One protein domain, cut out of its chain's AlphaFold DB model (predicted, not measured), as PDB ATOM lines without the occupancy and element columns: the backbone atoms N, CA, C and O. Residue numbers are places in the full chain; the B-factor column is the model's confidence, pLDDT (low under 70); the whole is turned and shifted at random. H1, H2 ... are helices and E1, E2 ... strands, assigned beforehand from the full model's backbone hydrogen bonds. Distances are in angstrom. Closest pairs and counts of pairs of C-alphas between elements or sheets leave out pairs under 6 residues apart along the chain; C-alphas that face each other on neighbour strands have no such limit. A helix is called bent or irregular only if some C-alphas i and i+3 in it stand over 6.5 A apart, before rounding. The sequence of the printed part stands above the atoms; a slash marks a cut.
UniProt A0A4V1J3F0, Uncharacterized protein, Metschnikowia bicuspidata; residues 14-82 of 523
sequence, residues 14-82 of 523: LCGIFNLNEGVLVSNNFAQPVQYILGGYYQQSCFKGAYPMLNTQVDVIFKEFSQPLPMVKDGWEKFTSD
ATOM      1  N   LEU A  14      18.863  -1.018  -7.389       75.25
ATOM      2  CA  LEU A  14      17.942  -1.909  -6.669       75.25
ATOM      3  C   LEU A  14      16.639  -2.274  -7.408       75.25
ATOM      4  O   LEU A  14      16.036  -3.296  -7.090       75.25
ATOM      5  N   CYS A  15      16.205  -1.468  -8.381       78.62
ATOM      6  CA  CYS A  15      15.035  -1.745  -9.219       78.62
ATOM      7  C   CYS A  15      15.314  -2.721 -10.373       78.62
ATOM      8  O   CYS A  15      14.377  -3.167 -11.040       78.62
ATOM      9  N   GLY A  16      16.586  -3.044 -10.616       81.25
ATOM     10  CA  GLY A  16      16.999  -4.136 -11.486       81.25
ATOM     11  C   GLY A  16      16.732  -5.517 -10.880       81.25
ATOM     12  O   GLY A  16      16.305  -5.662  -9.734       81.25
ATOM     13  N   ILE A  17      17.004  -6.546 -11.680       80.88
ATOM     14  CA  ILE A  17      16.971  -7.947 -11.257       80.88
ATOM     15  C   ILE A  17      18.392  -8.338 -10.838       80.88
ATOM     16  O   ILE A  17      19.327  -8.197 -11.627       80.88
ATOM     17  N   PHE A  18      18.555  -8.829  -9.611       80.94
ATOM     18  CA  PHE A  18      19.843  -9.236  -9.049       80.94
ATOM     19  C   PHE A  18      19.917 -10.742  -8.897       80.94
ATOM     20  O   PHE A  18      19.170 -11.325  -8.115       80.94
ATOM     21  N   ASN A  19      20.860 -11.364  -9.597       83.69
ATOM     22  CA  ASN A  19      21.134 -12.784  -9.427       83.69
ATOM     23  C   ASN A  19      21.786 -13.016  -8.056       83.69
ATOM     24  O   ASN A  19      22.838 -12.453  -7.751       83.69
ATOM     25  N   LEU A  20      21.142 -13.844  -7.238       81.62
ATOM     26  CA  LEU A  20      21.680 -14.369  -5.992       81.62
ATOM     27  C   LEU A  20      22.471 -15.647  -6.299       81.62
ATOM     28  O   LEU A  20      21.998 -16.513  -7.040       81.62
ATOM     29  N   ASN A  21      23.655 -15.764  -5.698       80.88
ATOM     30  CA  ASN A  21      24.463 -16.984  -5.727       80.88
ATOM     31  C   ASN A  21      23.786 -18.124  -4.939       80.88
ATOM     32  O   ASN A  21      22.773 -17.914  -4.268       80.88
ATOM     33  N   GLU A  22      24.374 -19.324  -4.990       83.50
ATOM     34  CA  GLU A  22      23.937 -20.462  -4.174       83.50
ATOM     35  C   GLU A  22      23.825 -20.104  -2.678       83.50
ATOM     36  O   GLU A  22      24.682 -19.415  -2.115       83.50
ATOM     37  N   GLY A  23      22.761 -20.559  -2.016       80.75
ATOM     38  CA  GLY A  23      22.437 -20.091  -0.670       80.75
ATOM     39  C   GLY A  23      21.323 -20.860   0.032       80.75
ATOM     40  O   GLY A  23      20.697 -21.762  -0.523       80.75
ATOM     41  N   VAL A  24      21.086 -20.498   1.293       78.69
ATOM     42  CA  VAL A  24      20.052 -21.100   2.144       78.69
ATOM     43  C   VAL A  24      18.889 -20.121   2.285       78.69
ATOM     44  O   VAL A  24      18.985 -19.122   2.993       78.69
ATOM     45  N   LEU A  25      17.772 -20.429   1.634       74.19
ATOM     46  CA  LEU A  25      16.518 -19.716   1.815       74.19
ATOM     47  C   LEU A  25      15.843 -20.199   3.106       74.19
ATOM     48  O   LEU A  25      15.370 -21.334   3.183       74.19
ATOM     49  N   VAL A  26      15.745 -19.316   4.098       74.69
ATOM     50  CA  VAL A  26      14.850 -19.502   5.247       74.69
ATOM     51  C   VAL A  26      13.480 -18.935   4.881       74.69
ATOM     52  O   VAL A  26      13.379 -17.802   4.413       74.69
ATOM     53  N   SER A  27      12.422 -19.722   5.064       69.38
ATOM     54  CA  SER A  27      11.052 -19.373   4.683       69.38
ATOM     55  C   SER A  27      10.115 -19.431   5.883       69.38
ATOM     56  O   SER A  27      10.157 -20.368   6.674       69.38
ATOM     57  N   ASN A  28       9.191 -18.472   5.973       60.81
ATOM     58  CA  ASN A  28       8.133 -18.461   6.990       60.81
ATOM     59  C   ASN A  28       7.019 -19.506   6.720       60.81
ATOM     60  O   ASN A  28       5.986 -19.508   7.385       60.81
ATOM     61  N   ASN A  29       7.185 -20.375   5.717       71.94
ATOM     62  CA  ASN A  29       6.285 -21.497   5.467       71.94
ATOM     63  C   ASN A  29       6.756 -22.740   6.240       71.94
ATOM     64  O   ASN A  29       7.700 -23.416   5.827       71.94
ATOM     65  N   PHE A  30       6.038 -23.074   7.316       66.19
ATOM     66  CA  PHE A  30       6.304 -24.221   8.192       66.19
ATOM     67  C   PHE A  30       6.433 -25.578   7.475       66.19
ATOM     68  O   PHE A  30       7.046 -26.487   8.027       66.19
ATOM     69  N   ALA A  31       5.892 -25.736   6.261       75.56
ATOM     70  CA  ALA A  31       6.019 -26.976   5.490       75.56
ATOM     71  C   ALA A  31       7.438 -27.211   4.929       75.56
ATOM     72  O   ALA A  31       7.844 -28.359   4.765       75.56
ATOM     73  N   GLN A  32       8.184 -26.143   4.616       70.50
ATOM     74  CA  GLN A  32       9.568 -26.195   4.116       70.50
ATOM     75  C   GLN A  32      10.340 -24.957   4.621       70.50
ATOM     76  O   GLN A  32      10.599 -24.038   3.833       70.50
ATOM     77  N   PRO A  33      10.684 -24.901   5.926       70.75
ATOM     78  CA  PRO A  33      11.215 -23.696   6.572       70.75
ATOM     79  C   PRO A  33      12.645 -23.346   6.142       70.75
ATOM     80  O   PRO A  33      13.072 -22.206   6.299       70.75
ATOM     81  N   VAL A  34      13.388 -24.311   5.596       77.81
ATOM     82  CA  VAL A  34      14.751 -24.136   5.086       77.81
ATOM     83  C   VAL A  34      14.866 -24.873   3.754       77.81
ATOM     84  O   VAL A  34      14.529 -26.053   3.672       77.81
ATOM     85  N   GLN A  35      15.337 -24.188   2.714       79.69
ATOM     86  CA  GLN A  35      15.594 -24.756   1.387       79.69
ATOM     87  C   GLN A  35      16.967 -24.294   0.891       79.69
ATOM     88  O   GLN A  35      17.302 -23.117   1.005       79.69
ATOM     89  N   TYR A  36      17.757 -25.201   0.320       81.81
ATOM     90  CA  TYR A  36      18.962 -24.814  -0.411       81.81
ATOM     91  C   TYR A  36      18.583 -24.454  -1.848       81.81
ATOM     92  O   TYR A  36      17.871 -25.213  -2.505       81.81
ATOM     93  N   ILE A  37      19.044 -23.299  -2.322       81.38
ATOM     94  CA  ILE A  37      18.831 -22.819  -3.688       81.38
ATOM     95  C   ILE A  37      20.183 -22.712  -4.395       81.38
ATOM     96  O   ILE A  37      21.114 -22.105  -3.876       81.38
ATOM     97  N   LEU A  38      20.290 -23.311  -5.585       79.62
ATOM     98  CA  LEU A  38      21.497 -23.262  -6.431       79.62
ATOM     99  C   LEU A  38      21.696 -21.884  -7.085       79.62
ATOM    100  O   LEU A  38      22.800 -21.518  -7.473       79.62
ATOM    101  N   GLY A  39      20.615 -21.117  -7.178       78.94
ATOM    102  CA  GLY A  39      20.579 -19.727  -7.591       78.94
ATOM    103  C   GLY A  39      19.156 -19.197  -7.456       78.94
ATOM    104  O   GLY A  39      18.202 -19.963  -7.295       78.94
ATOM    105  N   GLY A  40      19.009 -17.883  -7.516       80.75
ATOM    106  CA  GLY A  40      17.712 -17.214  -7.537       80.75
ATOM    107  C   GLY A  40      17.871 -15.778  -8.009       80.75
ATOM    108  O   GLY A  40      18.990 -15.328  -8.250       80.75
ATOM    109  N   TYR A  41      16.772 -15.038  -8.115       81.56
ATOM    110  CA  TYR A  41      16.835 -13.604  -8.363       81.56
ATOM    111  C   TYR A  41      16.079 -12.817  -7.296       81.56
ATOM    112  O   TYR A  41      14.984 -13.180  -6.868       81.56
ATOM    113  N   TYR A  42      16.684 -11.715  -6.867       79.44
ATOM    114  CA  TYR A  42      16.055 -10.691  -6.053       79.44
ATOM    115  C   TYR A  42      15.662  -9.521  -6.953       79.44
ATOM    116  O   TYR A  42      16.498  -8.968  -7.664       79.44
ATOM    117  N   GLN A  43      14.395  -9.122  -6.901       79.50
ATOM    118  CA  GLN A  43      13.909  -7.904  -7.538       79.50
ATOM    119  C   GLN A  43      13.151  -7.097  -6.487       79.50
ATOM    120  O   GLN A  43      12.185  -7.590  -5.900       79.50
ATOM    121  N   GLN A  44      13.581  -5.861  -6.228       76.81
ATOM    122  CA  GLN A  44      12.842  -4.992  -5.320       76.81
ATOM    123  C   GLN A  44      11.608  -4.420  -6.029       76.81
ATOM    124  O   GLN A  44      11.662  -4.018  -7.191       76.81
ATOM    125  N   SER A  45      10.480  -4.338  -5.318       75.56
ATOM    126  CA  SER A  45       9.317  -3.609  -5.828       75.56
ATOM    127  C   SER A  45       9.650  -2.117  -5.921       75.56
ATOM    128  O   SER A  45      10.063  -1.511  -4.931       75.56
ATOM    129  N   CYS A  46       9.488  -1.523  -7.104       76.06
ATOM    130  CA  CYS A  46       9.841  -0.127  -7.350       76.06
ATOM    131  C   CYS A  46       8.674   0.695  -7.890       76.06
ATOM    132  O   CYS A  46       8.004   0.325  -8.858       76.06
ATOM    133  N   PHE A  47       8.472   1.876  -7.308       71.00
ATOM    134  CA  PHE A  47       7.485   2.831  -7.789       71.00
ATOM    135  C   PHE A  47       7.901   3.350  -9.170       71.00
ATOM    136  O   PHE A  47       9.001   3.880  -9.352       71.00
ATOM    137  N   LYS A  48       7.017   3.147 -10.157       73.25
ATOM    138  CA  LYS A  48       7.243   3.450 -11.583       73.25
ATOM    139  C   LYS A  48       8.526   2.818 -12.169       73.25
ATOM    140  O   LYS A  48       9.047   3.325 -13.154       73.25
ATOM    141  N   GLY A  49       9.048   1.745 -11.564       71.06
ATOM    142  CA  GLY A  49      10.290   1.084 -11.995       71.06
ATOM    143  C   GLY A  49      11.584   1.881 -11.764       71.06
ATOM    144  O   GLY A  49      12.640   1.445 -12.215       71.06
ATOM    145  N   ALA A  50      11.523   3.031 -11.081       70.50
ATOM    146  CA  ALA A  50      12.671   3.923 -10.879       70.50
ATOM    147  C   ALA A  50      13.068   4.092  -9.403       70.50
ATOM    148  O   ALA A  50      14.259   4.151  -9.107       70.50
ATOM    149  N   TYR A  51      12.093   4.137  -8.486       73.56
ATOM    150  CA  TYR A  51      12.321   4.424  -7.063       73.56
ATOM    151  C   TYR A  51      12.065   3.184  -6.189       73.56
ATOM    152  O   TYR A  51      10.972   2.614  -6.288       73.56
ATOM    153  N   PRO A  52      12.998   2.770  -5.314       73.38
ATOM    154  CA  PRO A  52      12.848   1.570  -4.496       73.38
ATOM    155  C   PRO A  52      11.777   1.758  -3.417       73.38
ATOM    156  O   PRO A  52      11.845   2.687  -2.613       73.38
ATOM    157  N   MET A  53      10.788   0.858  -3.361       71.50
ATOM    158  CA  MET A  53       9.849   0.819  -2.235       71.50
ATOM    159  C   MET A  53      10.547   0.162  -1.044       71.50
ATOM    160  O   MET A  53      10.657  -1.063  -0.957       71.50
ATOM    161  N   LEU A  54      11.067   0.990  -0.143       67.88
ATOM    162  CA  LEU A  54      11.741   0.564   1.079       67.88
ATOM    163  C   LEU A  54      10.746   0.626   2.252       67.88
ATOM    164  O   LEU A  54      10.135   1.660   2.510       67.88
ATOM    165  N   ASN A  55      10.559  -0.488   2.965       64.19
ATOM    166  CA  ASN A  55       9.678  -0.546   4.137       64.19
ATOM    167  C   ASN A  55      10.336   0.178   5.328       64.19
ATOM    168  O   ASN A  55      11.488  -0.085   5.648       64.19
ATOM    169  N   THR A  56       9.616   1.044   6.041       58.56
ATOM    170  CA  THR A  56      10.160   1.768   7.206       58.56
ATOM    171  C   THR A  56      10.382   0.884   8.439       58.56
ATOM    172  O   THR A  56      11.177   1.243   9.302       58.56
ATOM    173  N   GLN A  57       9.754  -0.295   8.516       53.84
ATOM    174  CA  GLN A  57       9.969  -1.273   9.599       53.84
ATOM    175  C   GLN A  57      11.268  -2.097   9.446       53.84
ATOM    176  O   GLN A  57      11.609  -2.884  10.330       53.84
ATOM    177  N   VAL A  58      12.007  -1.903   8.344       55.69
ATOM    178  CA  VAL A  58      13.324  -2.508   8.060       55.69
ATOM    179  C   VAL A  58      14.285  -2.327   9.242       55.69
ATOM    180  O   VAL A  58      14.786  -3.312   9.775       55.69
ATOM    181  N   ASP A  59      14.471  -1.097   9.728       51.88
ATOM    182  CA  ASP A  59      15.453  -0.754  10.777       51.88
ATOM    183  C   ASP A  59      15.043  -1.188  12.211       51.88
ATOM    184  O   ASP A  59      15.673  -0.794  13.198       51.88
ATOM    185  N   VAL A  60      13.984  -1.997  12.335       55.31
ATOM    186  CA  VAL A  60      13.652  -2.766  13.547       55.31
ATOM    187  C   VAL A  60      14.026  -4.232  13.321       55.31
ATOM    188  O   VAL A  60      14.925  -4.746  13.980       55.31
ATOM    189  N   ILE A  61      13.426  -4.878  12.315       52.69
ATOM    190  CA  ILE A  61      13.603  -6.317  12.044       52.69
ATOM    191  C   ILE A  61      15.077  -6.663  11.739       52.69
ATOM    192  O   ILE A  61      15.603  -7.648  12.258       52.69
ATOM    193  N   PHE A  62      15.780  -5.824  10.971       57.66
ATOM    194  CA  PHE A  62      17.198  -6.025  10.633       57.66
ATOM    195  C   PHE A  62      18.190  -5.602  11.738       57.66
ATOM    196  O   PHE A  62      19.399  -5.732  11.559       57.66
ATOM    197  N   LYS A  63      17.727  -5.096  12.891       57.53
ATOM    198  CA  LYS A  63      18.594  -4.943  14.079       57.53
ATOM    199  C   LYS A  63      18.549  -6.151  15.006       57.53
ATOM    200  O   LYS A  63      19.454  -6.309  15.816       57.53
ATOM    201  N   GLU A  64      17.510  -6.971  14.887       59.19
ATOM    202  CA  GLU A  64      17.177  -8.004  15.869       59.19
ATOM    203  C   GLU A  64      17.292  -9.429  15.298       59.19
ATOM    204  O   GLU A  64      17.613 -10.348  16.046       59.19
ATOM    205  N   PHE A  65      17.123  -9.619  13.978       53.81
ATOM    206  CA  PHE A  65      17.073 -10.961  13.369       53.81
ATOM    207  C   PHE A  65      18.109 -11.261  12.271       53.81
ATOM    208  O   PHE A  65      18.504 -12.419  12.140       53.81
ATOM    209  N   SER A  66      18.581 -10.283  11.487       58.28
ATOM    210  CA  SER A  66      19.660 -10.509  10.503       58.28
ATOM    211  C   SER A  66      20.320  -9.225  10.009       58.28
ATOM    212  O   SER A  66      19.699  -8.167  10.002       58.28
ATOM    213  N   GLN A  67      21.571  -9.315   9.538       61.50
ATOM    214  CA  GLN A  67      22.156  -8.231   8.745       61.50
ATOM    215  C   GLN A  67      21.463  -8.179   7.368       61.50
ATOM    216  O   GLN A  67      21.306  -9.227   6.733       61.50
ATOM    217  N   PRO A  68      21.052  -6.992   6.881       65.81
ATOM    218  CA  PRO A  68      20.505  -6.855   5.537       65.81
ATOM    219  C   PRO A  68      21.601  -7.103   4.495       65.81
ATOM    220  O   PRO A  68      22.785  -6.908   4.769       65.81
ATOM    221  N   LEU A  69      21.212  -7.482   3.272       70.38
ATOM    222  CA  LEU A  69      22.154  -7.574   2.152       70.38
ATOM    223  C   LEU A  69      22.887  -6.225   2.002       70.38
ATOM    224  O   LEU A  69      22.210  -5.191   2.024       70.38
ATOM    225  N   PRO A  70      24.220  -6.203   1.800       71.56
ATOM    226  CA  PRO A  70      24.990  -4.957   1.750       71.56
ATOM    227  C   PRO A  70      24.426  -3.994   0.701       71.56
ATOM    228  O   PRO A  70      24.133  -2.853   1.018       71.56
ATOM    229  N   MET A  71      24.072  -4.496  -0.484       70.31
ATOM    230  CA  MET A  71      23.416  -3.718  -1.540       70.31
ATOM    231  C   MET A  71      22.098  -3.036  -1.109       70.31
ATOM    232  O   MET A  71      21.795  -1.938  -1.569       70.31
ATOM    233  N   VAL A  72      21.303  -3.664  -0.233       73.88
ATOM    234  CA  VAL A  72      20.056  -3.078   0.301       73.88
ATOM    235  C   VAL A  72      20.368  -2.021   1.358       73.88
ATOM    236  O   VAL A  72      19.685  -0.999   1.412       73.88
ATOM    237  N   LYS A  73      21.420  -2.227   2.161       75.69
ATOM    238  CA  LYS A  73      21.928  -1.226   3.103       75.69
ATOM    239  C   LYS A  73      22.465  -0.001   2.355       75.69
ATOM    240  O   LYS A  73      21.981   1.097   2.600       75.69
ATOM    241  N   ASP A  74      23.377  -0.194   1.407       78.06
ATOM    242  CA  ASP A  74      23.989   0.864   0.594       78.06
ATOM    243  C   ASP A  74      22.925   1.607  -0.238       78.06
ATOM    244  O   ASP A  74      22.982   2.824  -0.415       78.06
ATOM    245  N   GLY A  75      21.899   0.887  -0.704       76.00
ATOM    246  CA  GLY A  75      20.741   1.458  -1.386       76.00
ATOM    247  C   GLY A  75      19.826   2.285  -0.486       76.00
ATOM    248  O   GLY A  75      19.378   3.353  -0.904       76.00
ATOM    249  N   TRP A  76      19.570   1.833   0.746       74.75
ATOM    250  CA  TRP A  76      18.879   2.633   1.761       74.75
ATOM    251  C   TRP A  76      19.712   3.866   2.142       74.75
ATOM    252  O   TRP A  76      19.161   4.956   2.269       74.75
ATOM    253  N   GLU A  77      21.031   3.722   2.271       76.88
ATOM    254  CA  GLU A  77      21.966   4.805   2.586       76.88
ATOM    255  C   GLU A  77      21.975   5.859   1.465       76.88
ATOM    256  O   GLU A  77      21.729   7.030   1.755       76.88
ATOM    257  N   LYS A  78      22.079   5.478   0.176       76.56
ATOM    258  CA  LYS A  78      21.898   6.428  -0.946       76.56
ATOM    259  C   LYS A  78      20.505   7.076  -0.914       76.56
ATOM    260  O   LYS A  78      20.406   8.289  -1.040       76.56
ATOM    261  N   PHE A  79      19.436   6.300  -0.706       70.44
ATOM    262  CA  PHE A  79      18.058   6.821  -0.689       70.44
ATOM    263  C   PHE A  79      17.771   7.780   0.482       70.44
ATOM    264  O   PHE A  79      16.914   8.649   0.363       70.44
ATOM    265  N   THR A  80      18.471   7.634   1.610       69.44
ATOM    266  CA  THR A  80      18.324   8.508   2.790       69.44
ATOM    267  C   THR A  80      19.377   9.617   2.875       69.44
ATOM    268  O   THR A  80      19.210  10.533   3.678       69.44
ATOM    269  N   SER A  81      20.410   9.585   2.021       71.94
ATOM    270  CA  SER A  81      21.424  10.649   1.902       71.94
ATOM    271  C   SER A  81      20.851  11.955   1.347       71.94
ATOM    272  O   SER A  81      21.344  13.022   1.703       71.94
ATOM    273  N   ASP A  82      19.797  11.876   0.527       63.88
ATOM    274  CA  ASP A  82      19.024  13.024   0.043       63.88
ATOM    275  C   ASP A  82      17.736  13.198   0.880       63.88
ATOM    276  O   ASP A  82      16.694  12.620   0.546       63.88
TER     277      ASP A  82
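This is residues 14 to 82 of the 523 residues of an uncharacterized protein of Metschnikowia bicuspidata (UniProt A0A4V1J3F0). A sharply bent two-stranded ribbon, E1 beside E4 and then the hairpin E2 and E3, is followed by two separate helices, H1 and H2. Residues 60 to 67, of which 60 to 64 belong to H1, stick out. The printed part has 69 residues, with four named strands, then two named helices: mixed, only just loose, close to compact, radius of gyration of the C-alphas 13.7 A, spans 41 by 27 by 19 A.

E1, residues 17 to 20, is antiparallel to E4, residues 40 to 43; N 18 and O 42 are 2.8 A apart. E2, residues 23 to 26, and E3, residues 34 to 37, form an antiparallel hairpin; N 25 and O 35 are 2.8 A apart. E3 runs on into E4 at 97 degrees. H1, residues 58 to 64, and H2, residues 70 to 81, are apart. Every O i to N i+4 pair is within hydrogen-bond range in H2, 1 of 3 in H1, where 3 of 4 O i to N i+3 pairs are.

E1 begins at C-alpha 17 (16.971, -7.947, -11.257); H2, 16.0 A long, ends at C-alpha 81 (21.424, 10.649, 1.902).

The printed part has no cut. E4 to H1 is a long link. Residues 54 to 68 are among those with pLDDT under 70.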